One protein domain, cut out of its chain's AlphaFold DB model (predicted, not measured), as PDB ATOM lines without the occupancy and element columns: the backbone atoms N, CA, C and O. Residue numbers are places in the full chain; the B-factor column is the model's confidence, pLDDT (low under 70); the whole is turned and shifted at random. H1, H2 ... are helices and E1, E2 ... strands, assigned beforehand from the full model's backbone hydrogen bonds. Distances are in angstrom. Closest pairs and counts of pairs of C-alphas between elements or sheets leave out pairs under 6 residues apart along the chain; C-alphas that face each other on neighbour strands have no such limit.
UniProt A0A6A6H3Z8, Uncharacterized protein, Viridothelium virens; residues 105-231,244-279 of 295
ATOM      1  N   SER A 105     176.654 158.069 155.659       73.19
ATOM      2  CA  SER A 105     177.790 158.546 156.453       73.19
ATOM      3  C   SER A 105     178.353 159.878 155.951       73.19
ATOM      4  O   SER A 105     178.691 160.736 156.763       73.19
ATOM      5  N   LEU A 106     178.410 160.086 154.630       72.62
ATOM      6  CA  LEU A 106     178.845 161.357 154.048       72.62
ATOM      7  C   LEU A 106     177.776 162.435 154.220       72.62
ATOM      8  O   LEU A 106     178.114 163.557 154.583       72.62
ATOM      9  N   LEU A 107     176.494 162.107 154.049       70.00
ATOM     10  CA  LEU A 107     175.410 163.058 154.321       70.00
ATOM     11  C   LEU A 107     175.421 163.522 155.784       70.00
ATOM     12  O   LEU A 107     175.354 164.719 156.045       70.00
ATOM     13  N   ALA A 108     175.614 162.602 156.733       74.94
ATOM     14  CA  ALA A 108     175.723 162.930 158.154       74.94
ATOM     15  C   ALA A 108     176.946 163.808 158.491       74.94
ATOM     16  O   ALA A 108     176.972 164.448 159.547       74.94
ATOM     17  N   SER A 109     177.962 163.850 157.620       77.94
ATOM     18  CA  SER A 109     179.132 164.722 157.782       77.94
ATOM     19  C   SER A 109     178.864 166.176 157.374       77.94
ATOM     20  O   SER A 109     179.594 167.071 157.802       77.94
ATOM     21  N   ILE A 110     177.797 166.443 156.612       81.31
ATOM     22  CA  ILE A 110     177.426 167.798 156.197       81.31
ATOM     23  C   ILE A 110     176.790 168.519 157.388       81.31
ATOM     24  O   ILE A 110     175.677 168.213 157.810       81.31
ATOM     25  N   ARG A 111     177.516 169.490 157.948       86.12
ATOM     26  CA  ARG A 111     177.083 170.259 159.130       86.12
ATOM     27  C   ARG A 111     176.733 171.706 158.832       86.12
ATOM     28  O   ARG A 111     175.991 172.318 159.597       86.12
ATOM     29  N   HIS A 112     177.270 172.254 157.754       87.44
ATOM     30  CA  HIS A 112     177.162 173.666 157.431       87.44
ATOM     31  C   HIS A 112     176.728 173.804 155.982       87.44
ATOM     32  O   HIS A 112     177.398 173.287 155.093       87.44
ATOM     33  N   ILE A 113     175.600 174.472 155.756       85.88
ATOM     34  CA  ILE A 113     175.094 174.752 154.413       85.88
ATOM     35  C   ILE A 113     174.816 176.242 154.306       85.88
ATOM     36  O   ILE A 113     174.256 176.850 155.218       85.88
ATOM     37  N   GLN A 114     175.199 176.816 153.173       88.94
ATOM     38  CA  GLN A 114     174.880 178.181 152.804       88.94
ATOM     39  C   GLN A 114     173.979 178.156 151.574       88.94
ATOM     40  O   GLN A 114     174.311 177.523 150.579       88.94
ATOM     41  N   LEU A 115     172.844 178.844 151.642       86.94
ATOM     42  CA  LEU A 115     171.866 178.918 150.570       86.94
ATOM     43  C   LEU A 115     171.612 180.379 150.217       86.94
ATOM     44  O   LEU A 115     171.271 181.187 151.079       86.94
ATOM     45  N   SER A 116     171.723 180.703 148.932       87.06
ATOM     46  CA  SER A 116     171.291 181.990 148.400       87.06
ATOM     47  C   SER A 116     170.113 181.790 147.458       87.06
ATOM     48  O   SER A 116     170.181 180.974 146.544       87.06
ATOM     49  N   ALA A 117     169.028 182.521 147.690       84.75
ATOM     50  CA  ALA A 117     167.815 182.428 146.888       84.75
ATOM     51  C   ALA A 117     167.053 183.751 146.923       84.75
ATOM     52  O   ALA A 117     167.177 184.521 147.876       84.75
ATOM     53  N   GLN A 118     166.244 184.011 145.896       87.75
ATOM     54  CA  GLN A 118     165.324 185.146 145.920       87.75
ATOM     55  C   GLN A 118     164.313 184.988 147.062       87.75
ATOM     56  O   GLN A 118     163.877 183.872 147.346       87.75
ATOM     57  N   ILE A 119     163.902 186.098 147.688       89.06
ATOM     58  CA  ILE A 119     162.922 186.077 148.793       89.06
ATOM     59  C   ILE A 119     161.652 185.303 148.403       89.06
ATOM     60  O   ILE A 119     161.150 184.510 149.196       89.06
ATOM     61  N   SER A 120     161.170 185.475 147.169       83.31
ATOM     62  CA  SER A 120     160.000 184.774 146.618       83.31
ATOM     63  C   SER A 120     160.142 183.248 146.613       83.31
ATOM     64  O   SER A 120     159.143 182.545 146.736       83.31
ATOM     65  N   HIS A 121     161.363 182.726 146.493       85.12
ATOM     66  CA  HIS A 121     161.637 181.290 146.400       85.12
ATOM     67  C   HIS A 121     161.938 180.652 147.759       85.12
ATOM     68  O   HIS A 121     161.845 179.436 147.893       85.12
ATOM     69  N   LEU A 122     162.253 181.445 148.788       84.25
ATOM     70  CA  LEU A 122     162.531 180.913 150.126       84.25
ATOM     71  C   LEU A 122     161.308 180.242 150.759       84.25
ATOM     72  O   LEU A 122     161.465 179.278 151.502       84.25
ATOM     73  N   ARG A 123     160.097 180.720 150.450       85.50
ATOM     74  CA  ARG A 123     158.858 180.126 150.963       85.50
ATOM     75  C   ARG A 123     158.595 178.716 150.427       85.50
ATOM     76  O   ARG A 123     158.550 177.809 151.250       85.50
ATOM     77  N   PRO A 124     158.441 178.504 149.103       80.75
ATOM     78  CA  PRO A 124     158.203 177.159 148.579       80.75
ATOM     79  C   PRO A 124     159.361 176.216 148.922       80.75
ATOM     80  O   PRO A 124     159.140 175.033 149.166       80.75
ATOM     81  N   LEU A 125     160.588 176.744 149.017       81.19
ATOM     82  CA  LEU A 125     161.728 175.980 149.502       81.19
ATOM     83  C   LEU A 125     161.526 175.513 150.951       81.19
ATOM     84  O   LEU A 125     161.656 174.323 151.211       81.19
ATOM     85  N   GLY A 126     161.168 176.408 151.877       78.94
ATOM     86  CA  GLY A 126     160.856 176.040 153.262       78.94
ATOM     87  C   GLY A 126     159.707 175.032 153.364       78.94
ATOM     88  O   GLY A 126     159.834 174.026 154.049       78.94
ATOM     89  N   GLU A 127     158.633 175.227 152.601       82.75
ATOM     90  CA  GLU A 127     157.481 174.316 152.592       82.75
ATOM     91  C   GLU A 127     157.860 172.912 152.079       82.75
ATOM     92  O   GLU A 127     157.417 171.906 152.638       82.75
ATOM     93  N   SER A 128     158.746 172.823 151.076       79.88
ATOM     94  CA  SER A 128     159.250 171.547 150.535       79.88
ATOM     95  C   SER A 128     160.099 170.738 151.523       79.88
ATOM     96  O   SER A 128     160.368 169.558 151.307       79.88
ATOM     97  N   TRP A 129     160.551 171.363 152.612       83.12
ATOM     98  CA  TRP A 129     161.403 170.731 153.616       83.12
ATOM     99  C   TRP A 129     160.603 169.940 154.651       83.12
ATOM    100  O   TRP A 129     161.164 169.068 155.314       83.12
ATOM    101  N   HIS A 130     159.304 170.221 154.795       81.00
ATOM    102  CA  HIS A 130     158.416 169.544 155.747       81.00
ATOM    103  C   HIS A 130     158.986 169.496 157.185       81.00
ATOM    104  O   HIS A 130     158.875 168.491 157.885       81.00
ATOM    105  N   GLY A 131     159.651 170.578 157.618       79.50
ATOM    106  CA  GLY A 131     160.296 170.686 158.938       79.50
ATOM    107  C   GLY A 131     161.652 169.974 159.085       79.50
ATOM    108  O   GLY A 131     162.294 170.071 160.134       79.50
ATOM    109  N   LEU A 132     162.139 169.293 158.046       82.19
ATOM    110  CA  LEU A 132     163.454 168.645 158.011       82.19
ATOM    111  C   LEU A 132     164.401 169.411 157.092       82.19
ATOM    112  O   LEU A 132     163.993 169.832 156.021       82.19
ATOM    113  N   ALA A 133     165.681 169.541 157.439       80.56
ATOM    114  CA  ALA A 133     166.662 170.177 156.562       80.56
ATOM    115  C   ALA A 133     166.643 169.516 155.169       80.56
ATOM    116  O   ALA A 133     167.048 168.363 155.011       80.56
ATOM    117  N   PHE A 134     166.140 170.243 154.166       81.44
ATOM    118  CA  PHE A 134     165.984 169.759 152.790       81.44
ATOM    119  C   PHE A 134     165.130 168.488 152.646       81.44
ATOM    120  O   PHE A 134     165.371 167.684 151.748       81.44
ATOM    121  N   GLY A 135     164.169 168.269 153.551       79.25
ATOM    122  CA  GLY A 135     163.334 167.063 153.551       79.25
ATOM    123  C   GLY A 135     164.086 165.782 153.936       79.25
ATOM    124  O   GLY A 135     163.553 164.684 153.791       79.25
ATOM    125  N   CYS A 136     165.327 165.892 154.424       79.38
ATOM    126  CA  CYS A 136     166.184 164.749 154.716       79.38
ATOM    127  C   CYS A 136     166.406 164.598 156.223       79.38
ATOM    128  O   CYS A 136     167.078 165.411 156.853       79.38
ATOM    129  N   SER A 137     165.901 163.510 156.809       82.19
ATOM    130  CA  SER A 137     166.087 163.215 158.238       82.19
ATOM    131  C   SER A 137     167.529 162.870 158.616       82.19
ATOM    132  O   SER A 137     167.898 163.004 159.776       82.19
ATOM    133  N   ALA A 138     168.355 162.449 157.652       81.06
ATOM    134  CA  ALA A 138     169.769 162.158 157.886       81.06
ATOM    135  C   ALA A 138     170.639 163.429 157.970       81.06
ATOM    136  O   ALA A 138     171.786 163.357 158.417       81.06
ATOM    137  N   LEU A 139     170.116 164.585 157.535       79.50
ATOM    138  CA  LEU A 139     170.820 165.861 157.603       79.50
ATOM    139  C   LEU A 139     170.567 166.538 158.950       79.50
ATOM    140  O   LEU A 139     169.485 167.052 159.230       79.50
ATOM    141  N   HIS A 140     171.620 166.587 159.761       86.38
ATOM    142  CA  HIS A 140     171.652 167.330 161.015       86.38
ATOM    143  C   HIS A 140     172.652 168.473 160.896       86.38
ATOM    144  O   HIS A 140     173.860 168.296 161.114       86.38
ATOM    145  N   LEU A 141     172.141 169.645 160.536       85.44
ATOM    146  CA  LEU A 141     172.941 170.836 160.313       85.44
ATOM    147  C   LEU A 141     173.272 171.511 161.643       85.44
ATOM    148  O   LEU A 141     172.397 171.893 162.421       85.44
ATOM    149  N   SER A 142     174.563 171.724 161.870       89.94
ATOM    150  CA  SER A 142     175.055 172.630 162.905       89.94
ATOM    151  C   SER A 142     174.697 174.074 162.570       89.94
ATOM    152  O   SER A 142     174.330 174.829 163.468       89.94
ATOM    153  N   SER A 143     174.781 174.467 161.292       89.69
ATOM    154  CA  SER A 143     174.349 175.790 160.846       89.69
ATOM    155  C   SER A 143     173.817 175.801 159.413       89.69
ATOM    156  O   SER A 143     174.414 175.214 158.513       89.69
ATOM    157  N   LEU A 144     172.719 176.521 159.205       90.31
ATOM    158  CA  LEU A 144     172.178 176.891 157.904       90.31
ATOM    159  C   LEU A 144     172.304 178.408 157.743       90.31
ATOM    160  O   LEU A 144     171.765 179.149 158.560       90.31
ATOM    161  N   THR A 145     173.001 178.866 156.708       91.62
ATOM    162  CA  THR A 145     173.141 180.291 156.382       91.62
ATOM    163  C   THR A 145     172.258 180.637 155.191       91.62
ATOM    164  O   THR A 145     172.432 180.063 154.120       91.62
ATOM    165  N   LEU A 146     171.323 181.570 155.354       92.19
ATOM    166  CA  LEU A 146     170.467 182.084 154.288       92.19
ATOM    167  C   LEU A 146     170.962 183.456 153.829       92.19
ATOM    168  O   LEU A 146     171.096 184.374 154.638       92.19
ATOM    169  N   LEU A 147     171.182 183.595 152.524       92.56
ATOM    170  CA  LEU A 147     171.485 184.852 151.841       92.56
ATOM    171  C   LEU A 147     170.304 185.206 150.932       92.56
ATOM    172  O   LEU A 147     170.348 184.894 149.732       92.56
ATOM    173  N   PRO A 148     169.219 185.777 151.492       91.31
ATOM    174  CA  PRO A 148     168.100 186.260 150.703       91.31
ATOM    175  C   PRO A 148     168.585 187.269 149.666       91.31
ATOM    176  O   PRO A 148     169.308 188.211 149.978       91.31
ATOM    177  N   ARG A 149     168.153 187.072 148.425       88.19
ATOM    178  CA  ARG A 149     168.352 188.019 147.335       88.19
ATOM    179  C   ARG A 149     167.063 188.759 147.059       88.19
ATOM    180  O   ARG A 149     165.971 188.179 147.031       88.19
ATOM    181  N   ARG A 150     167.209 190.047 146.802       81.31
ATOM    182  CA  ARG A 150     166.120 190.878 146.318       81.31
ATOM    183  C   ARG A 150     165.729 190.433 144.900       81.31
ATOM    184  O   ARG A 150     166.624 190.155 144.100       81.31
ATOM    185  N   PRO A 151     164.433 190.391 144.553       72.50
ATOM    186  CA  PRO A 151     164.028 190.463 143.155       72.50
ATOM    187  C   PRO A 151     164.578 191.756 142.540       72.50
ATOM    188  O   PRO A 151     164.646 192.782 143.220       72.50
ATOM    189  N   GLU A 152     164.951 191.740 141.265       70.56
ATOM    190  CA  GLU A 152     165.325 192.966 140.558       70.56
ATOM    191  C   GLU A 152     164.091 193.872 140.436       70.56
ATOM    192  O   GLU A 152     163.271 193.729 139.534       70.56
ATOM    193  N   ALA A 153     163.903 194.783 141.394       62.56
ATOM    194  CA  ALA A 153     162.885 195.816 141.283       62.56
ATOM    195  C   ALA A 153     163.473 196.965 140.463       62.56
ATOM    196  O   ALA A 153     164.264 197.771 140.962       62.56
ATOM    197  N   TYR A 154     163.101 196.990 139.188       55.06
ATOM    198  CA  TYR A 154     163.220 198.154 138.327       55.06
ATOM    199  C   TYR A 154     162.132 199.157 138.754       55.06
ATOM    200  O   TYR A 154     161.028 198.738 139.084       55.06
ATOM    201  N   PHE A 155     162.436 200.456 138.736       60.91
ATOM    202  CA  PHE A 155     161.553 201.614 139.000       60.91
ATOM    203  C   PHE A 155     161.601 202.247 140.405       60.91
ATOM    204  O   PHE A 155     161.237 201.664 141.424       60.91
ATOM    205  N   GLY A 156     162.039 203.513 140.418       69.38
ATOM    206  CA  GLY A 156     162.425 204.271 141.611       69.38
ATOM    207  C   GLY A 156     161.281 204.812 142.474       69.38
ATOM    208  O   GLY A 156     161.417 204.811 143.690       69.38
ATOM    209  N   ALA A 157     160.142 205.218 141.902       72.94
ATOM    210  CA  ALA A 157     159.087 205.895 142.676       72.94
ATOM    211  C   ALA A 157     158.383 204.994 143.714       72.94
ATOM    212  O   ALA A 157     157.828 205.496 144.685       72.94
ATOM    213  N   TYR A 158     158.428 203.670 143.530       76.12
ATOM    214  CA  TYR A 158     157.804 202.691 144.431       76.12
ATOM    215  C   TYR A 158     158.819 201.788 145.136       76.12
ATOM    216  O   TYR A 158     158.433 200.804 145.772       76.12
ATOM    217  N   ALA A 159     160.113 202.108 145.036       79.56
ATOM    218  CA  ALA A 159     161.171 201.280 145.599       79.56
ATOM    219  C   ALA A 159     161.000 201.108 147.117       79.56
ATOM    220  O   ALA A 159     161.089 199.992 147.616       79.56
ATOM    221  N   GLU A 160     160.653 202.176 147.840       79.38
ATOM    222  CA  GLU A 160     160.425 202.145 149.293       79.38
ATOM    223  C   GLU A 160     159.268 201.230 149.701       79.38
ATOM    224  O   GLU A 160     159.418 200.383 150.585       79.38
ATOM    225  N   VAL A 161     158.127 201.339 149.016       83.50
ATOM    226  CA  VAL A 161     156.958 200.485 149.271       83.50
ATOM    227  C   VAL A 161     157.293 199.021 148.976       83.50
ATOM    228  O   VAL A 161     156.939 198.128 149.751       83.50
ATOM    229  N   ALA A 162     158.033 198.766 147.894       83.62
ATOM    230  CA  ALA A 162     158.520 197.434 147.564       83.62
ATOM    231  C   ALA A 162     159.486 196.899 148.635       83.62
ATOM    232  O   ALA A 162     159.352 195.741 149.034       83.62
ATOM    233  N   TYR A 163     160.402 197.726 149.158       84.56
ATOM    234  CA  TYR A 163     161.321 197.329 150.227       84.56
ATOM    235  C   TYR A 163     160.580 196.953 151.508       84.56
ATOM    236  O   TYR A 163     160.864 195.905 152.092       84.56
ATOM    237  N   LEU A 164     159.596 197.754 151.923       87.62
ATOM    238  CA  LEU A 164     158.784 197.467 153.106       87.62
ATOM    239  C   LEU A 164     157.978 196.173 152.938       87.62
ATOM    240  O   LEU A 164     157.970 195.320 153.831       87.62
ATOM    241  N   SER A 165     157.358 195.978 151.772       89.12
ATOM    242  CA  SER A 165     156.611 194.754 151.463       89.12
ATOM    243  C   SER A 165     157.513 193.510 151.483       89.12
ATOM    244  O   SER A 165     157.190 192.501 152.119       89.12
ATOM    245  N   GLN A 166     158.696 193.592 150.865       89.81
ATOM    246  CA  GLN A 166     159.674 192.500 150.844       89.81
ATOM    247  C   GLN A 166     160.257 192.214 152.229       89.81
ATOM    248  O   GLN A 166     160.433 191.050 152.578       89.81
ATOM    249  N   CYS A 167     160.492 193.243 153.043       91.75
ATOM    250  CA  CYS A 167     160.903 193.104 154.438       91.75
ATOM    251  C   CYS A 167     159.872 192.297 155.242       91.75
ATOM    252  O   CYS A 167     160.215 191.299 155.883       91.75
ATOM    253  N   HIS A 168     158.590 192.666 155.160       92.12
ATOM    254  CA  HIS A 168     157.526 191.925 155.838       92.12
ATOM    255  C   HIS A 168     157.370 190.498 155.315       92.12
ATOM    256  O   HIS A 168     157.125 189.586 156.111       92.12
ATOM    257  N   THR A 169     157.526 190.311 154.004       93.44
ATOM    258  CA  THR A 169     157.469 189.000 153.351       93.44
ATOM    259  C   THR A 169     158.602 188.108 153.840       93.44
ATOM    260  O   THR A 169     158.350 187.000 154.303       93.44
ATOM    261  N   LEU A 170     159.839 188.607 153.836       94.88
ATOM    262  CA  LEU A 170     160.999 187.873 154.324       94.88
ATOM    263  C   LEU A 170     160.839 187.501 155.801       94.88
ATOM    264  O   LEU A 170     161.009 186.340 156.160       94.88
ATOM    265  N   ALA A 171     160.449 188.452 156.653       95.38
ATOM    266  CA  ALA A 171     160.224 188.184 158.070       95.38
ATOM    267  C   ALA A 171     159.140 187.117 158.305       95.38
ATOM    268  O   ALA A 171     159.266 186.296 159.212       95.38
ATOM    269  N   TYR A 172     158.080 187.110 157.489       94.75
ATOM    270  CA  TYR A 172     157.053 186.072 157.530       94.75
ATOM    271  C   TYR A 172     157.616 184.697 157.153       94.75
ATOM    272  O   TYR A 172     157.453 183.754 157.925       94.75
ATOM    273  N   ILE A 173     158.319 184.605 156.021       93.69
ATOM    274  CA  ILE A 173     158.915 183.355 155.533       93.69
ATOM    275  C   ILE A 173     159.879 182.784 156.569       93.69
ATOM    276  O   ILE A 173     159.767 181.623 156.947       93.69
ATOM    277  N   LEU A 174     160.779 183.613 157.096       94.69
ATOM    278  CA  LEU A 174     161.735 183.195 158.117       94.69
ATOM    279  C   LEU A 174     161.041 182.727 159.397       94.69
ATOM    280  O   LEU A 174     161.466 181.741 159.993       94.69
ATOM    281  N   ALA A 175     159.958 183.391 159.810       93.38
ATOM    282  CA  ALA A 175     159.197 182.979 160.982       93.38
ATOM    283  C   ALA A 175     158.504 181.621 160.783       93.38
ATOM    284  O   ALA A 175     158.390 180.869 161.749       93.38
ATOM    285  N   GLU A 176     157.999 181.320 159.582       90.88
ATOM    286  CA  GLU A 176     157.467 179.989 159.238       90.88
ATOM    287  C   GLU A 176     158.592 178.949 159.227       90.88
ATOM    288  O   GLU A 176     158.524 177.986 159.985       90.88
ATOM    289  N   MET A 177     159.688 179.200 158.501       90.44
ATOM    290  CA  MET A 177     160.833 178.282 158.425       90.44
ATOM    291  C   MET A 177     161.390 177.939 159.815       90.44
ATOM    292  O   MET A 177     161.624 176.776 160.132       90.44
ATOM    293  N   VAL A 178     161.572 178.938 160.682       90.75
ATOM    294  CA  VAL A 178     162.034 178.741 162.065       90.75
ATOM    295  C   VAL A 178     161.022 177.945 162.894       90.75
ATOM    296  O   VAL A 178     161.412 177.161 163.761       90.75
ATOM    297  N   ARG A 179     159.714 178.121 162.676       86.94
ATOM    298  CA  ARG A 179     158.685 177.328 163.368       86.94
ATOM    299  C   ARG A 179     158.680 175.879 162.910       86.94
ATOM    300  O   ARG A 179     158.635 175.004 163.767       86.94
ATOM    301  N   GLU A 180     158.761 175.644 161.609       85.19
ATOM    302  CA  GLU A 180     158.757 174.308 161.017       85.19
ATOM    303  C   GLU A 180     160.019 173.529 161.394       85.19
ATOM    304  O   GLU A 180     159.922 172.435 161.947       85.19
ATOM    305  N   MET A 181     161.204 174.114 161.192       85.75
ATOM    306  CA  MET A 181     162.480 173.467 161.528       85.75
ATOM    307  C   MET A 181     162.686 173.317 163.039       85.75
ATOM    308  O   MET A 181     163.271 172.337 163.495       85.75
ATOM    309  N   GLY A 182     162.205 174.286 163.827       76.75
ATOM    310  CA  GLY A 182     162.291 174.255 165.287       76.75
ATOM    311  C   GLY A 182     161.243 173.359 165.954       76.75
ATOM    312  O   GLY A 182     161.404 173.018 167.122       76.75
ATOM    313  N   GLY A 183     160.180 172.978 165.234       69.56
ATOM    314  CA  GLY A 183     159.076 172.173 165.760       69.56
ATOM    315  C   GLY A 183     159.457 170.728 166.076       69.56
ATOM    316  O   GLY A 183     158.817 170.129 166.937       69.56
ATOM    317  N   GLY A 184     160.521 170.219 165.443       61.19
ATOM    318  CA  GLY A 184     161.075 168.881 165.637       61.19
ATOM    319  C   GLY A 184     160.101 167.756 165.274       61.19
ATOM    320  O   GLY A 184     158.928 167.763 165.644       61.19
ATOM    321  N   SER A 185     160.589 166.727 164.586       57.97
ATOM    322  CA  SER A 185     159.851 165.463 164.583       57.97
ATOM    323  C   SER A 185     159.949 164.875 165.989       57.97
ATOM    324  O   SER A 185     161.037 164.847 166.572       57.97
ATOM    325  N   VAL A 186     158.815 164.491 166.575       61.06
ATOM    326  CA  VAL A 186     158.814 163.769 167.849       61.06
ATOM    327  C   VAL A 186     159.169 162.330 167.518       61.06
ATOM    328  O   VAL A 186     158.359 161.603 166.942       61.06
ATOM    329  N   ASP A 187     160.386 161.925 167.862       61.75
ATOM    330  CA  ASP A 187     160.778 160.533 167.721       61.75
ATOM    331  C   ASP A 187     159.937 159.665 168.663       61.75
ATOM    332  O   ASP A 187     159.419 160.131 169.679       61.75
ATOM    333  N   LYS A 188     159.841 158.360 168.382       64.56
ATOM    334  CA  LYS A 188     159.125 157.389 169.239       64.56
ATOM    335  C   LYS A 188     159.604 157.387 170.701       64.56
ATOM    336  O   LYS A 188     158.898 156.902 171.574       64.56
ATOM    337  N   SER A 189     160.791 157.939 170.954       62.81
ATOM    338  CA  SER A 189     161.378 158.149 172.281       62.81
ATOM    339  C   SER A 189     160.862 159.409 173.002       62.81
ATOM    340  O   SER A 189     161.342 159.713 174.090       62.81
ATOM    341  N   GLY A 190     159.965 160.192 172.396       63.69
ATOM    342  CA  GLY A 190     159.516 161.492 172.907       63.69
ATOM    343  C   GLY A 190     160.540 162.624 172.745       63.69
ATOM    344  O   GLY A 190     160.239 163.769 173.074       63.69
ATOM    345  N   SER A 191     161.734 162.335 172.217       62.62
ATOM    346  CA  SER A 191     162.765 163.343 171.961       62.62
ATOM    347  C   SER A 191     162.462 164.082 170.657       62.62
ATOM    348  O   SER A 191     162.230 163.461 169.620       62.62
ATOM    349  N   ARG A 192     162.439 165.418 170.708       66.69
ATOM    350  CA  ARG A 192     162.329 166.258 169.510       66.69
ATOM    351  C   ARG A 192     163.710 166.448 168.910       66.69
ATOM    352  O   ARG A 192     164.539 167.168 169.465       66.69
ATOM    353  N   SER A 193     163.934 165.846 167.748       70.00
ATOM    354  CA  SER A 193     165.161 166.067 166.991       70.00
ATOM    355  C   SER A 193     165.014 167.310 166.117       70.00
ATOM    356  O   SER A 193     164.115 167.402 165.277       70.00
ATOM    357  N   VAL A 194     165.892 168.292 166.331       80.38
ATOM    358  CA  VAL A 194     165.967 169.501 165.506       80.38
ATOM    359  C   VAL A 194     166.946 169.246 164.364       80.38
ATOM    360  O   VAL A 194     168.111 168.908 164.585       80.38
ATOM    361  N   SER A 195     166.480 169.427 163.129       84.50
ATOM    362  CA  SER A 195     167.296 169.206 161.928       84.50
ATOM    363  C   SER A 195     168.352 170.299 161.716       84.50
ATOM    364  O   SER A 195     169.416 170.030 161.159       84.50
ATOM    365  N   VAL A 196     168.107 171.517 162.211       89.56
ATOM    366  CA  VAL A 196     169.009 172.673 162.103       89.56
ATOM    367  C   VAL A 196     169.221 173.312 163.472       89.56
ATOM    368  O   VAL A 196     168.287 173.852 164.048       89.56
ATOM    369  N   ARG A 197     170.454 173.321 163.990       89.62
ATOM    370  CA  ARG A 197     170.762 173.917 165.308       89.62
ATOM    371  C   ARG A 197     170.875 175.440 165.290       89.62
ATOM    372  O   ARG A 197     170.527 176.091 166.270       89.62
ATOM    373  N   LYS A 198     171.398 176.013 164.205       92.31
ATOM    374  CA  LYS A 198     171.609 177.460 164.061       92.31
ATOM    375  C   LYS A 198     171.181 177.921 162.676       92.31
ATOM    376  O   LYS A 198     171.761 177.493 161.682       92.31
ATOM    377  N   LEU A 199     170.223 178.831 162.609       93.94
ATOM    378  CA  LEU A 199     169.906 179.579 161.404       93.94
ATOM    379  C   LEU A 199     170.630 180.926 161.457       93.94
ATOM    380  O   LEU A 199     170.485 181.682 162.413       93.94
ATOM    381  N   VAL A 200     171.416 181.212 160.432       94.50
ATOM    382  CA  VAL A 200     172.076 182.497 160.217       94.50
ATOM    383  C   VAL A 200     171.426 183.126 159.001       94.50
ATOM    384  O   VAL A 200     171.323 182.477 157.965       94.50
ATOM    385  N   VAL A 201     170.991 184.373 159.094       95.94
ATOM    386  CA  VAL A 201     170.478 185.096 157.930       95.94
ATOM    387  C   VAL A 201     171.337 186.321 157.702       95.94
ATOM    388  O   VAL A 201     171.498 187.133 158.610       95.94
ATOM    389  N   ARG A 202     171.878 186.440 156.490       94.81
ATOM    390  CA  ARG A 202     172.724 187.554 156.059       94.81
ATOM    391  C   ARG A 202     171.990 188.372 155.016       94.81
ATOM    392  O   ARG A 202     171.680 187.876 153.939       94.81
ATOM    393  N   LEU A 203     171.728 189.634 155.328       92.19
ATOM    394  CA  LEU A 203     171.008 190.569 154.461       92.19
ATOM    395  C   LEU A 203     171.940 191.343 153.511       92.19
ATOM    396  O   LEU A 203     171.573 192.410 153.015       92.19
ATOM    397  N   GLU A 204     173.142 190.821 153.254       85.94
ATOM    398  CA  GLU A 204     174.117 191.414 152.335       85.94
ATOM    399  C   GLU A 204     173.526 191.560 150.926       85.94
ATOM    400  O   GLU A 204     173.044 190.597 150.334       85.94
ATOM    401  N   GLY A 205     173.527 192.787 150.394       82.62
ATOM    402  CA  GLY A 205     172.984 193.087 149.063       82.62
ATOM    403  C   GLY A 205     171.459 192.954 148.933       82.62
ATOM    404  O   GLY A 205     170.934 193.064 147.827       82.62
ATOM    405  N   CYS A 206     170.734 192.716 150.034       85.00
ATOM    406  CA  CYS A 206     169.277 192.586 150.028       85.00
ATOM    407  C   CYS A 206     168.573 193.901 150.400       85.00
ATOM    408  O   CYS A 206     167.616 194.295 149.734       85.00
ATOM    409  N   PHE A 207     169.057 194.573 151.450       87.62
ATOM    410  CA  PHE A 207     168.546 195.858 151.932       87.62
ATOM    411  C   PHE A 207     169.720 196.767 152.304       87.62
ATOM    412  O   PHE A 207     170.534 196.419 153.163       87.62
ATOM    413  N   GLU A 208     169.815 197.931 151.667       84.50
ATOM    414  CA  GLU A 208     170.924 198.865 151.895       84.50
ATOM    415  C   GLU A 208     170.739 199.615 153.221       84.50
ATOM    416  O   GLU A 208     171.652 199.679 154.053       84.50
ATOM    417  N   GLN A 209     169.514 200.084 153.463       88.69
ATOM    418  CA  GLN A 209     169.136 200.850 154.645       88.69
ATOM    419  C   GLN A 209     169.163 199.982 155.908       88.69
ATOM    420  O   GLN A 209     168.613 198.876 155.956       88.69
ATOM    421  N   GLU A 210     169.798 200.499 156.956       90.38
ATOM    422  CA  GLU A 210     169.908 199.832 158.256       90.38
ATOM    423  C   GLU A 210     168.545 199.693 158.939       90.38
ATOM    424  O   GLU A 210     168.240 198.665 159.542       90.38
ATOM    425  N   GLU A 211     167.686 200.694 158.777       90.19
ATOM    426  CA  GLU A 211     166.342 200.746 159.341       90.19
ATOM    427  C   GLU A 211     165.479 199.599 158.812       90.19
ATOM    428  O   GLU A 211     164.762 198.956 159.577       90.19
ATOM    429  N   ILE A 212     165.597 199.291 157.517       90.00
ATOM    430  CA  ILE A 212     164.852 198.199 156.880       90.00
ATOM    431  C   ILE A 212     165.387 196.849 157.359       90.00
ATOM    432  O   ILE A 212     164.604 195.965 157.701       90.00
ATOM    433  N   ARG A 213     166.712 196.693 157.470       92.12
ATOM    434  CA  ARG A 213     167.334 195.479 158.023       92.12
ATOM    435  C   ARG A 213     166.882 195.207 159.461       92.12
ATOM    436  O   ARG A 213     166.443 194.099 159.777       92.12
ATOM    437  N   ARG A 214     166.882 196.234 160.313       91.88
ATOM    438  CA  ARG A 214     166.333 196.161 161.677       91.88
ATOM    439  C   ARG A 214     164.840 195.864 161.692       91.88
ATOM    440  O   ARG A 214     164.373 195.117 162.551       91.88
ATOM    441  N   LEU A 215     164.083 196.414 160.744       92.50
ATOM    442  CA  LEU A 215     162.654 196.143 160.616       92.50
ATOM    443  C   LEU A 215     162.378 194.674 160.267       92.50
ATOM    444  O   LEU A 215     161.424 194.111 160.810       92.50
ATOM    445  N   VAL A 216     163.213 194.033 159.436       94.38
ATOM    446  CA  VAL A 216     163.126 192.584 159.157       94.38
ATOM    447  C   VAL A 216     163.272 191.803 160.457       94.38
ATOM    448  O   VAL A 216     162.409 190.985 160.781       94.38
ATOM    449  N   TYR A 217     164.328 192.084 161.224       94.81
ATOM    450  CA  TYR A 217     164.605 191.391 162.480       94.81
ATOM    451  C   TYR A 217     163.492 191.600 163.517       94.81
ATOM    452  O   TYR A 217     162.945 190.634 164.055       94.81
ATOM    453  N   ARG A 218     163.055 192.848 163.725       93.31
ATOM    454  CA  ARG A 218     161.921 193.178 164.606       93.31
ATOM    455  C   ARG A 218     160.643 192.459 164.194       93.31
ATOM    456  O   ARG A 218     159.957 191.882 165.036       93.31
ATOM    457  N   SER A 219     160.337 192.466 162.898       94.31
ATOM    458  CA  SER A 219     159.165 191.782 162.347       94.31
ATOM    459  C   SER A 219     159.244 190.269 162.555       94.31
ATOM    460  O   SER A 219     158.226 189.648 162.854       94.31
ATOM    461  N   LEU A 220     160.430 189.670 162.416       94.69
ATOM    462  CA  LEU A 220     160.667 188.249 162.668       94.69
ATOM    463  C   LEU A 220     160.411 187.903 164.139       94.69
ATOM    464  O   LEU A 220     159.588 187.031 164.423       94.69
ATOM    465  N   VAL A 221     161.058 188.619 165.065       92.94
ATOM    466  CA  VAL A 221     160.914 188.409 166.516       92.94
ATOM    467  C   VAL A 221     159.455 188.567 166.943       92.94
ATOM    468  O   VAL A 221     158.899 187.676 167.585       92.94
ATOM    469  N   PHE A 222     158.788 189.641 166.512       92.44
ATOM    470  CA  PHE A 222     157.375 189.866 166.822       92.44
ATOM    471  C   PHE A 222     156.471 188.741 166.304       92.44
ATOM    472  O   PHE A 222     155.566 188.294 167.012       92.44
ATOM    473  N   ARG A 223     156.693 188.261 165.073       92.75
ATOM    474  CA  ARG A 223     155.885 187.179 164.487       92.75
ATOM    475  C   ARG A 223     156.067 185.866 165.233       92.75
ATOM    476  O   ARG A 223     155.076 185.177 165.473       92.75
ATOM    477  N   LEU A 224     157.298 185.535 165.610       89.19
ATOM    478  CA  LEU A 224     157.591 184.347 166.405       89.19
ATOM    479  C   LEU A 224     156.939 184.443 167.788       89.19
ATOM    480  O   LEU A 224     156.241 183.515 168.194       89.19
ATOM    481  N   TRP A 225     157.063 185.595 168.449       87.75
ATOM    482  CA  TRP A 225     156.446 185.856 169.750       87.75
ATOM    483  C   TRP A 225     154.915 185.749 169.695       87.75
ATOM    484  O   TRP A 225     154.283 185.050 170.489       87.75
ATOM    485  N   LYS A 226     154.290 186.376 168.692       87.56
ATOM    486  CA  LYS A 226     152.835 186.320 168.489       87.56
ATOM    487  C   LYS A 226     152.349 184.904 168.166       87.56
ATOM    488  O   LYS A 226     151.259 184.524 168.591       87.56
ATOM    489  N   GLY A 227     153.131 184.135 167.406       78.75
ATOM    490  CA  GLY A 227     152.830 182.742 167.073       78.75
ATOM    491  C   GLY A 227     152.805 181.823 168.298       78.75
ATOM    492  O   GLY A 227     151.994 180.900 168.339       78.75
ATOM    493  N   GLN A 228     153.623 182.114 169.313       73.69
ATOM    494  CA  GLN A 228     153.716 181.340 170.554       73.69
ATOM    495  C   GLN A 228     152.427 181.404 171.388       73.69
ATOM    496  O   GLN A 228     151.949 180.375 171.858       73.69
ATOM    497  N   ARG A 229     151.796 182.583 171.506       60.12
ATOM    498  CA  ARG A 229     150.566 182.776 172.306       60.12
ATOM    499  C   ARG A 229     149.353 181.966 171.839       60.12
ATOM    500  O   ARG A 229     148.380 181.869 172.574       60.12
ATOM    501  N   ARG A 230     149.376 181.422 170.618       60.28
ATOM    502  CA  ARG A 230     148.254 180.651 170.061       60.28
ATOM    503  C   ARG A 230     148.258 179.174 170.458       60.28
ATOM    504  O   ARG A 230     147.256 178.511 170.219       60.28
ATOM    505  N   LYS A 231     149.351 178.650 171.023       60.50
ATOM    506  CA  LYS A 231     149.434 177.255 171.473       60.50
ATOM    507  C   LYS A 231     149.369 177.214 173.001       60.50
ATOM    508  O   LYS A 231     150.340 177.557 173.672       60.50
ATOM    509  N   GLU A 244     169.853 186.705 168.278       91.56
ATOM    510  CA  GLU A 244     170.879 187.746 168.328       91.56
ATOM    511  C   GLU A 244     170.878 188.534 167.015       91.56
ATOM    512  O   GLU A 244     170.936 187.950 165.932       91.56
ATOM    513  N   GLU A 245     170.829 189.861 167.120       91.69
ATOM    514  CA  GLU A 245     171.077 190.790 166.016       91.69
ATOM    515  C   GLU A 245     172.553 191.204 166.026       91.69
ATOM    516  O   GLU A 245     173.086 191.573 167.074       91.69
ATOM    517  N   ARG A 246     173.209 191.189 164.863       89.62
ATOM    518  CA  ARG A 246     174.601 191.621 164.694       89.62
ATOM    519  C   ARG A 246     174.746 192.665 163.597       89.62
ATOM    520  O   ARG A 246     173.954 192.737 162.656       89.62
ATOM    521  N   GLU A 247     175.795 193.477 163.736       86.00
ATOM    522  CA  GLU A 247     176.258 194.425 162.712       86.00
ATOM    523  C   GLU A 247     175.161 195.374 162.187       86.00
ATOM    524  O   GLU A 247     175.043 195.614 160.985       86.00
ATOM    525  N   GLY A 248     174.305 195.891 163.075       80.69
ATOM    526  CA  GLY A 248     173.189 196.760 162.677       80.69
ATOM    527  C   GLY A 248     172.185 196.043 161.766       80.69
ATOM    528  O   GLY A 248     171.785 196.565 160.726       80.69
ATOM    529  N   GLY A 249     171.852 194.794 162.087       84.81
ATOM    530  CA  GLY A 249     170.880 193.991 161.351       84.81
ATOM    531  C   GLY A 249     171.384 193.417 160.025       84.81
ATOM    532  O   GLY A 249     170.578 192.883 159.266       84.81
ATOM    533  N   ARG A 250     172.685 193.506 159.697       89.94
ATOM    534  CA  ARG A 250     173.234 192.788 158.520       89.94
ATOM    535  C   ARG A 250     173.131 191.285 158.684       89.94
ATOM    536  O   ARG A 250     172.919 190.577 157.702       89.94
ATOM    537  N   GLU A 251     173.264 190.818 159.915       93.31
ATOM    538  CA  GLU A 251     173.211 189.410 160.240       93.31
ATOM    539  C   GLU A 251     172.341 189.204 161.478       93.31
ATOM    540  O   GLU A 251     172.420 189.961 162.444       93.31
ATOM    541  N   PHE A 252     171.499 188.178 161.459       93.69
ATOM    542  CA  PHE A 252     170.791 187.742 162.656       93.69
ATOM    543  C   PHE A 252     170.836 186.232 162.797       93.69
ATOM    544  O   PHE A 252     170.815 185.478 161.817       93.69
ATOM    545  N   TRP A 253     170.964 185.802 164.044       94.19
ATOM    546  CA  TRP A 253     171.181 184.419 164.425       94.19
ATOM    547  C   TRP A 253     169.971 183.921 165.205       94.19
ATOM    548  O   TRP A 253     169.470 184.598 166.103       94.19
ATOM    549  N   VAL A 254     169.510 182.726 164.849       93.56
ATOM    550  CA  VAL A 254     168.446 182.009 165.547       93.56
ATOM    551  C   VAL A 254     168.968 180.630 165.914       93.56
ATOM    552  O   VAL A 254     169.253 179.809 165.039       93.56
ATOM    553  N   TRP A 255     169.097 180.359 167.205       91.94
ATOM    554  CA  TRP A 255     169.458 179.035 167.703       91.94
ATOM    555  C   TRP A 255     168.197 178.246 168.003       91.94
ATOM    556  O   TRP A 255     167.213 178.795 168.494       91.94
ATOM    557  N   MET A 256     168.233 176.955 167.701       88.56
ATOM    558  CA  MET A 256     167.120 176.034 167.871       88.56
ATOM    559  C   MET A 256     167.601 174.785 168.615       88.56
ATOM    560  O   MET A 256     168.658 174.232 168.301       88.56
ATOM    561  N   GLY A 257     166.800 174.326 169.574       82.44
ATOM    562  CA  GLY A 257     167.037 173.095 170.328       82.44
ATOM    563  C   GLY A 257     167.511 173.334 171.760       82.44
ATOM    564  O   GLY A 257     167.506 174.454 172.271       82.44
ATOM    565  N   GLU A 258     167.887 172.253 172.441       68.00
ATOM    566  CA  GLU A 258     168.326 172.329 173.836       68.00
ATOM    567  C   GLU A 258     169.597 173.168 174.006       68.00
ATOM    568  O   GLU A 258     170.568 173.062 173.249       68.00
ATOM    569  N   GLY A 259     169.571 174.033 175.021       63.47
ATOM    570  CA  GLY A 259     170.676 174.924 175.354       63.47
ATOM    571  C   GLY A 259     170.799 176.148 174.449       63.47
ATOM    572  O   GLY A 259     171.860 176.764 174.454       63.47
ATOM    573  N   ALA A 260     169.772 176.511 173.674       62.41
ATOM    574  CA  ALA A 260     169.746 177.770 172.923       62.41
ATOM    575  C   ALA A 260     169.675 179.021 173.828       62.41
ATOM    576  O   ALA A 260     170.019 180.100 173.367       62.41
ATOM    577  N   GLY A 261     169.278 178.876 175.100       54.53
ATOM    578  CA  GLY A 261     169.267 179.944 176.110       54.53
ATOM    579  C   GLY A 261     170.451 179.953 177.091       54.53
ATOM    580  O   GLY A 261     170.444 180.746 178.026       54.53
ATOM    581  N   GLN A 262     171.457 179.081 176.926       59.50
ATOM    582  CA  GLN A 262     172.668 179.112 177.766       59.50
ATOM    583  C   GLN A 262     173.599 180.271 177.372       59.50
ATOM    584  O   GLN A 262     173.596 180.705 176.215       59.50
ATOM    585  N   GLU A 263     174.410 180.745 178.331       49.62
ATOM    586  CA  GLU A 263     175.375 181.841 178.153       49.62
ATOM    587  C   GLU A 263     176.132 181.722 176.814       49.62
ATOM    588  O   GLU A 263     176.802 180.727 176.536       49.62
ATOM    589  N   GLY A 264     175.982 182.740 175.956       61.72
ATOM    590  CA  GLY A 264     176.666 182.839 174.660       61.72
ATOM    591  C   GLY A 264     175.861 182.444 173.409       61.72
ATOM    592  O   GLY A 264     176.420 182.502 172.314       61.72
ATOM    593  N   LYS A 265     174.576 182.068 173.517       71.69
ATOM    594  CA  LYS A 265     173.723 181.670 172.365       71.69
ATOM    595  C   LYS A 265     172.513 182.586 172.115       71.69
ATOM    596  O   LYS A 265     171.470 182.139 171.647       71.69
ATOM    597  N   GLY A 266     172.670 183.880 172.380       79.12
ATOM    598  CA  GLY A 266     171.636 184.888 172.136       79.12
ATOM    599  C   GLY A 266     170.623 185.032 173.274       79.12
ATOM    600  O   GLY A 266     170.697 184.364 174.303       79.12
ATOM    601  N   ARG A 267     169.690 185.969 173.099       85.31
ATOM    602  CA  ARG A 267     168.644 186.321 174.066       85.31
ATOM    603  C   ARG A 267     167.390 185.481 173.820       85.31
ATOM    604  O   ARG A 267     167.102 185.105 172.685       85.31
ATOM    605  N   SER A 268     166.635 185.174 174.876       87.25
ATOM    606  CA  SER A 268     165.355 184.465 174.732       87.25
ATOM    607  C   SER A 268     164.363 185.301 173.921       87.25
ATOM    608  O   SER A 268     164.414 186.530 173.957       87.25
ATOM    609  N   LEU A 269     163.412 184.663 173.240       86.56
ATOM    610  CA  LEU A 269     162.433 185.370 172.404       86.56
ATOM    611  C   LEU A 269     161.663 186.468 173.161       86.56
ATOM    612  O   LEU A 269     161.451 187.552 172.625       86.56
ATOM    613  N   ASN A 270     161.266 186.196 174.408       85.00
ATOM    614  CA  ASN A 270     160.540 187.150 175.248       85.00
ATOM    615  C   ASN A 270     161.416 188.326 175.685       85.00
ATOM    616  O   ASN A 270     160.965 189.470 175.624       85.00
ATOM    617  N   SER A 271     162.661 188.063 176.096       86.44
ATOM    618  CA  SER A 271     163.598 189.138 176.441       86.44
ATOM    619  C   SER A 271     163.947 189.985 175.218       86.44
ATOM    620  O   SER A 271     163.958 191.210 175.306       86.44
ATOM    621  N   GLU A 272     164.133 189.354 174.059       88.00
ATOM    622  CA  GLU A 272     164.402 190.041 172.802       88.00
ATOM    623  C   GLU A 272     163.226 190.913 172.374       88.00
ATOM    624  O   GLU A 272     163.398 192.097 172.090       88.00
ATOM    625  N   PHE A 273     162.013 190.359 172.385       87.31
ATOM    626  CA  PHE A 273     160.808 191.114 172.074       87.31
ATOM    627  C   PHE A 273     160.638 192.305 173.021       87.31
ATOM    628  O   PHE A 273     160.395 193.421 172.561       87.31
ATOM    629  N   ARG A 274     160.833 192.089 174.328       87.00
ATOM    630  CA  ARG A 274     160.764 193.147 175.336       87.00
ATOM    631  C   ARG A 274     161.778 194.254 175.053       87.00
ATOM    632  O   ARG A 274     161.369 195.404 174.942       87.00
ATOM    633  N   ASN A 275     163.043 193.910 174.810       87.12
ATOM    634  CA  ASN A 275     164.100 194.867 174.465       87.12
ATOM    635  C   ASN A 275     163.757 195.697 173.219       87.12
ATOM    636  O   ASN A 275     163.971 196.910 173.194       87.12
ATOM    637  N   LEU A 276     163.200 195.058 172.187       87.12
ATOM    638  CA  LEU A 276     162.788 195.739 170.955       87.12
ATOM    639  C   LEU A 276     161.546 196.620 171.160       87.12
ATOM    640  O   LEU A 276     161.408 197.638 170.480       87.12
ATOM    641  N   SER A 277     160.653 196.245 172.080       83.00
ATOM    642  CA  SER A 277     159.439 197.002 172.414       83.00
ATOM    643  C   SER A 277     159.698 198.184 173.354       83.00
ATOM    644  O   SER A 277     159.088 199.234 173.187       83.00
ATOM    645  N   GLU A 278     160.638 198.044 174.293       80.06
ATOM    646  CA  GLU A 278     160.990 199.063 175.291       80.06
ATOM    647  C   GLU A 278     161.975 200.111 174.745       80.06
ATOM    648  O   GLU A 278     162.303 201.072 175.433       80.06
ATOM    649  N   GLY A 279     162.425 199.973 173.493       63.03
ATOM    650  CA  GLY A 279     163.178 201.025 172.811       63.03
ATOM    651  C   GLY A 279     164.554 201.313 173.418       63.03
ATOM    652  O   GLY A 279     165.068 202.413 173.241       63.03
TER     653      GLY A 279
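AT A GLANCE: This is residues 105 to 231 and 244 to 279 of the 295 residues of an uncharacterized protein of Viridothelium virens (UniProt A0A6A6H3Z8). A twisted wall of five strands, E1 to E5, has helices H2, H3 and H4 in a row over one face, while the other face is bare. H3 is the longest helix and runs between H2 and H4; H5 packs on H4, and short H1 lies beyond the E1 edge. The printed part has 163 residues, in the order H1, E1, H2, E2, H3, E3, H4, E4, E5, H5; the sheet is mixed, in the order E1, E2, E3, E5, E4, and the class is mixed, helices and strands. The whole is compact, with a radius of gyration of the C-alphas of 16.1 A, and only just elongated, spanning 55 by 36 by 29 A.

HOW THE PARTS SIT: The sheet has edge strands E1, residues 112 to 118, and E4, residues 244 to 246; its inner strands are E2, residues 143 to 149, E3, residues 198 to 202, and E5, residues 251 to 256. E1 and E2 are parallel at 17 degrees, with N 115 and O 145 2.8 A apart, within hydrogen-bond range. E2 and E3 are parallel at 24 degrees, with N 146 and O 200 2.8 A apart. E3 and E5 are antiparallel at 164 degrees, with N 199 and O 254 2.8 A apart. E4 and E5 form an antiparallel hairpin at 160 degrees, with N 246 and O 251 2.8 A apart. H3, residues 159 to 182, is on the sheet at a height of 9.9 A, over E2 and along the strands, at 22 degrees to E2 on the local plane. H2, residues 119 to 128, is on the same face at a height of 10.1 A, over E1 and only just slantwise to the strands, at 30.1 degrees to E1 on the local plane. H4, residues 210 to 228, is also on that face, at a height of 11.1 A, over E5 and along the strands, at 2 degrees to E5 on the local plane. The sheet and these helices form two layers, helices on one face of a sheet. E1, H2, E2 and E2, H3, E3 are strand-helix-strand units, two parallel neighbour strands with a helix between, each with a right-handed crossover. H3 touches H2 with residues 166 to 177 alone, at a shallow tilt of 19 degrees, the same way; the closest C-alphas are those of Arg 123 and Ile 173, 5.6 A. H3 and H4 touch at a steep tilt of 39 degrees, the same way; the closest C-alphas are those of Ala 171 and Leu 220, 4.6 A. H4, with residues 218 to 225 alone, touches H5, residues 269 to 277, at a steep tilt of 47 degrees, opposite ways; the closest C-alphas are those of Val 221 and Phe 273, 6.2 A. H5 is only just not on the sheet, with 4 pairs of C-alphas within 10 A. H1, residues 105 to 109, is not on the sheet and is apart from H2 and H3, among others. Every O i to N i+4 pair is within hydrogen-bond range in H1, H3, H4 and H5; in H2 it is 4 of 6.

IN THESE COORDINATES: H1 begins at C-alpha 105, (177.790, 158.546, 156.453). H3 measures 33.5 A from C-alpha 159, (161.171, 201.280, 145.599), to C-alpha 182, (162.291, 174.255, 165.287). H4 measures 27.5 A, E1 20.1 A, E2 19.2 A, E5 16.6 A and H2 15.1 A. H5 ends at C-alpha 277, (159.439, 197.002, 172.414).

THE WHOLE: The C-alphas farthest apart are those of Ala 157 and Ser 189, 56.2 A. Residues 232 to 243 are not printed; C-alphas 231 and 244 are 24.1 A apart across this cut. The links H2 to E2, H3 to E3 and E5 to H5 are long, and residues 154 to 159, of which 159 belongs to H3, stand free. Mean pLDDT of the printed part is 82.5; 25 residues are under 70, among them 183 to 192 and 258 to 264.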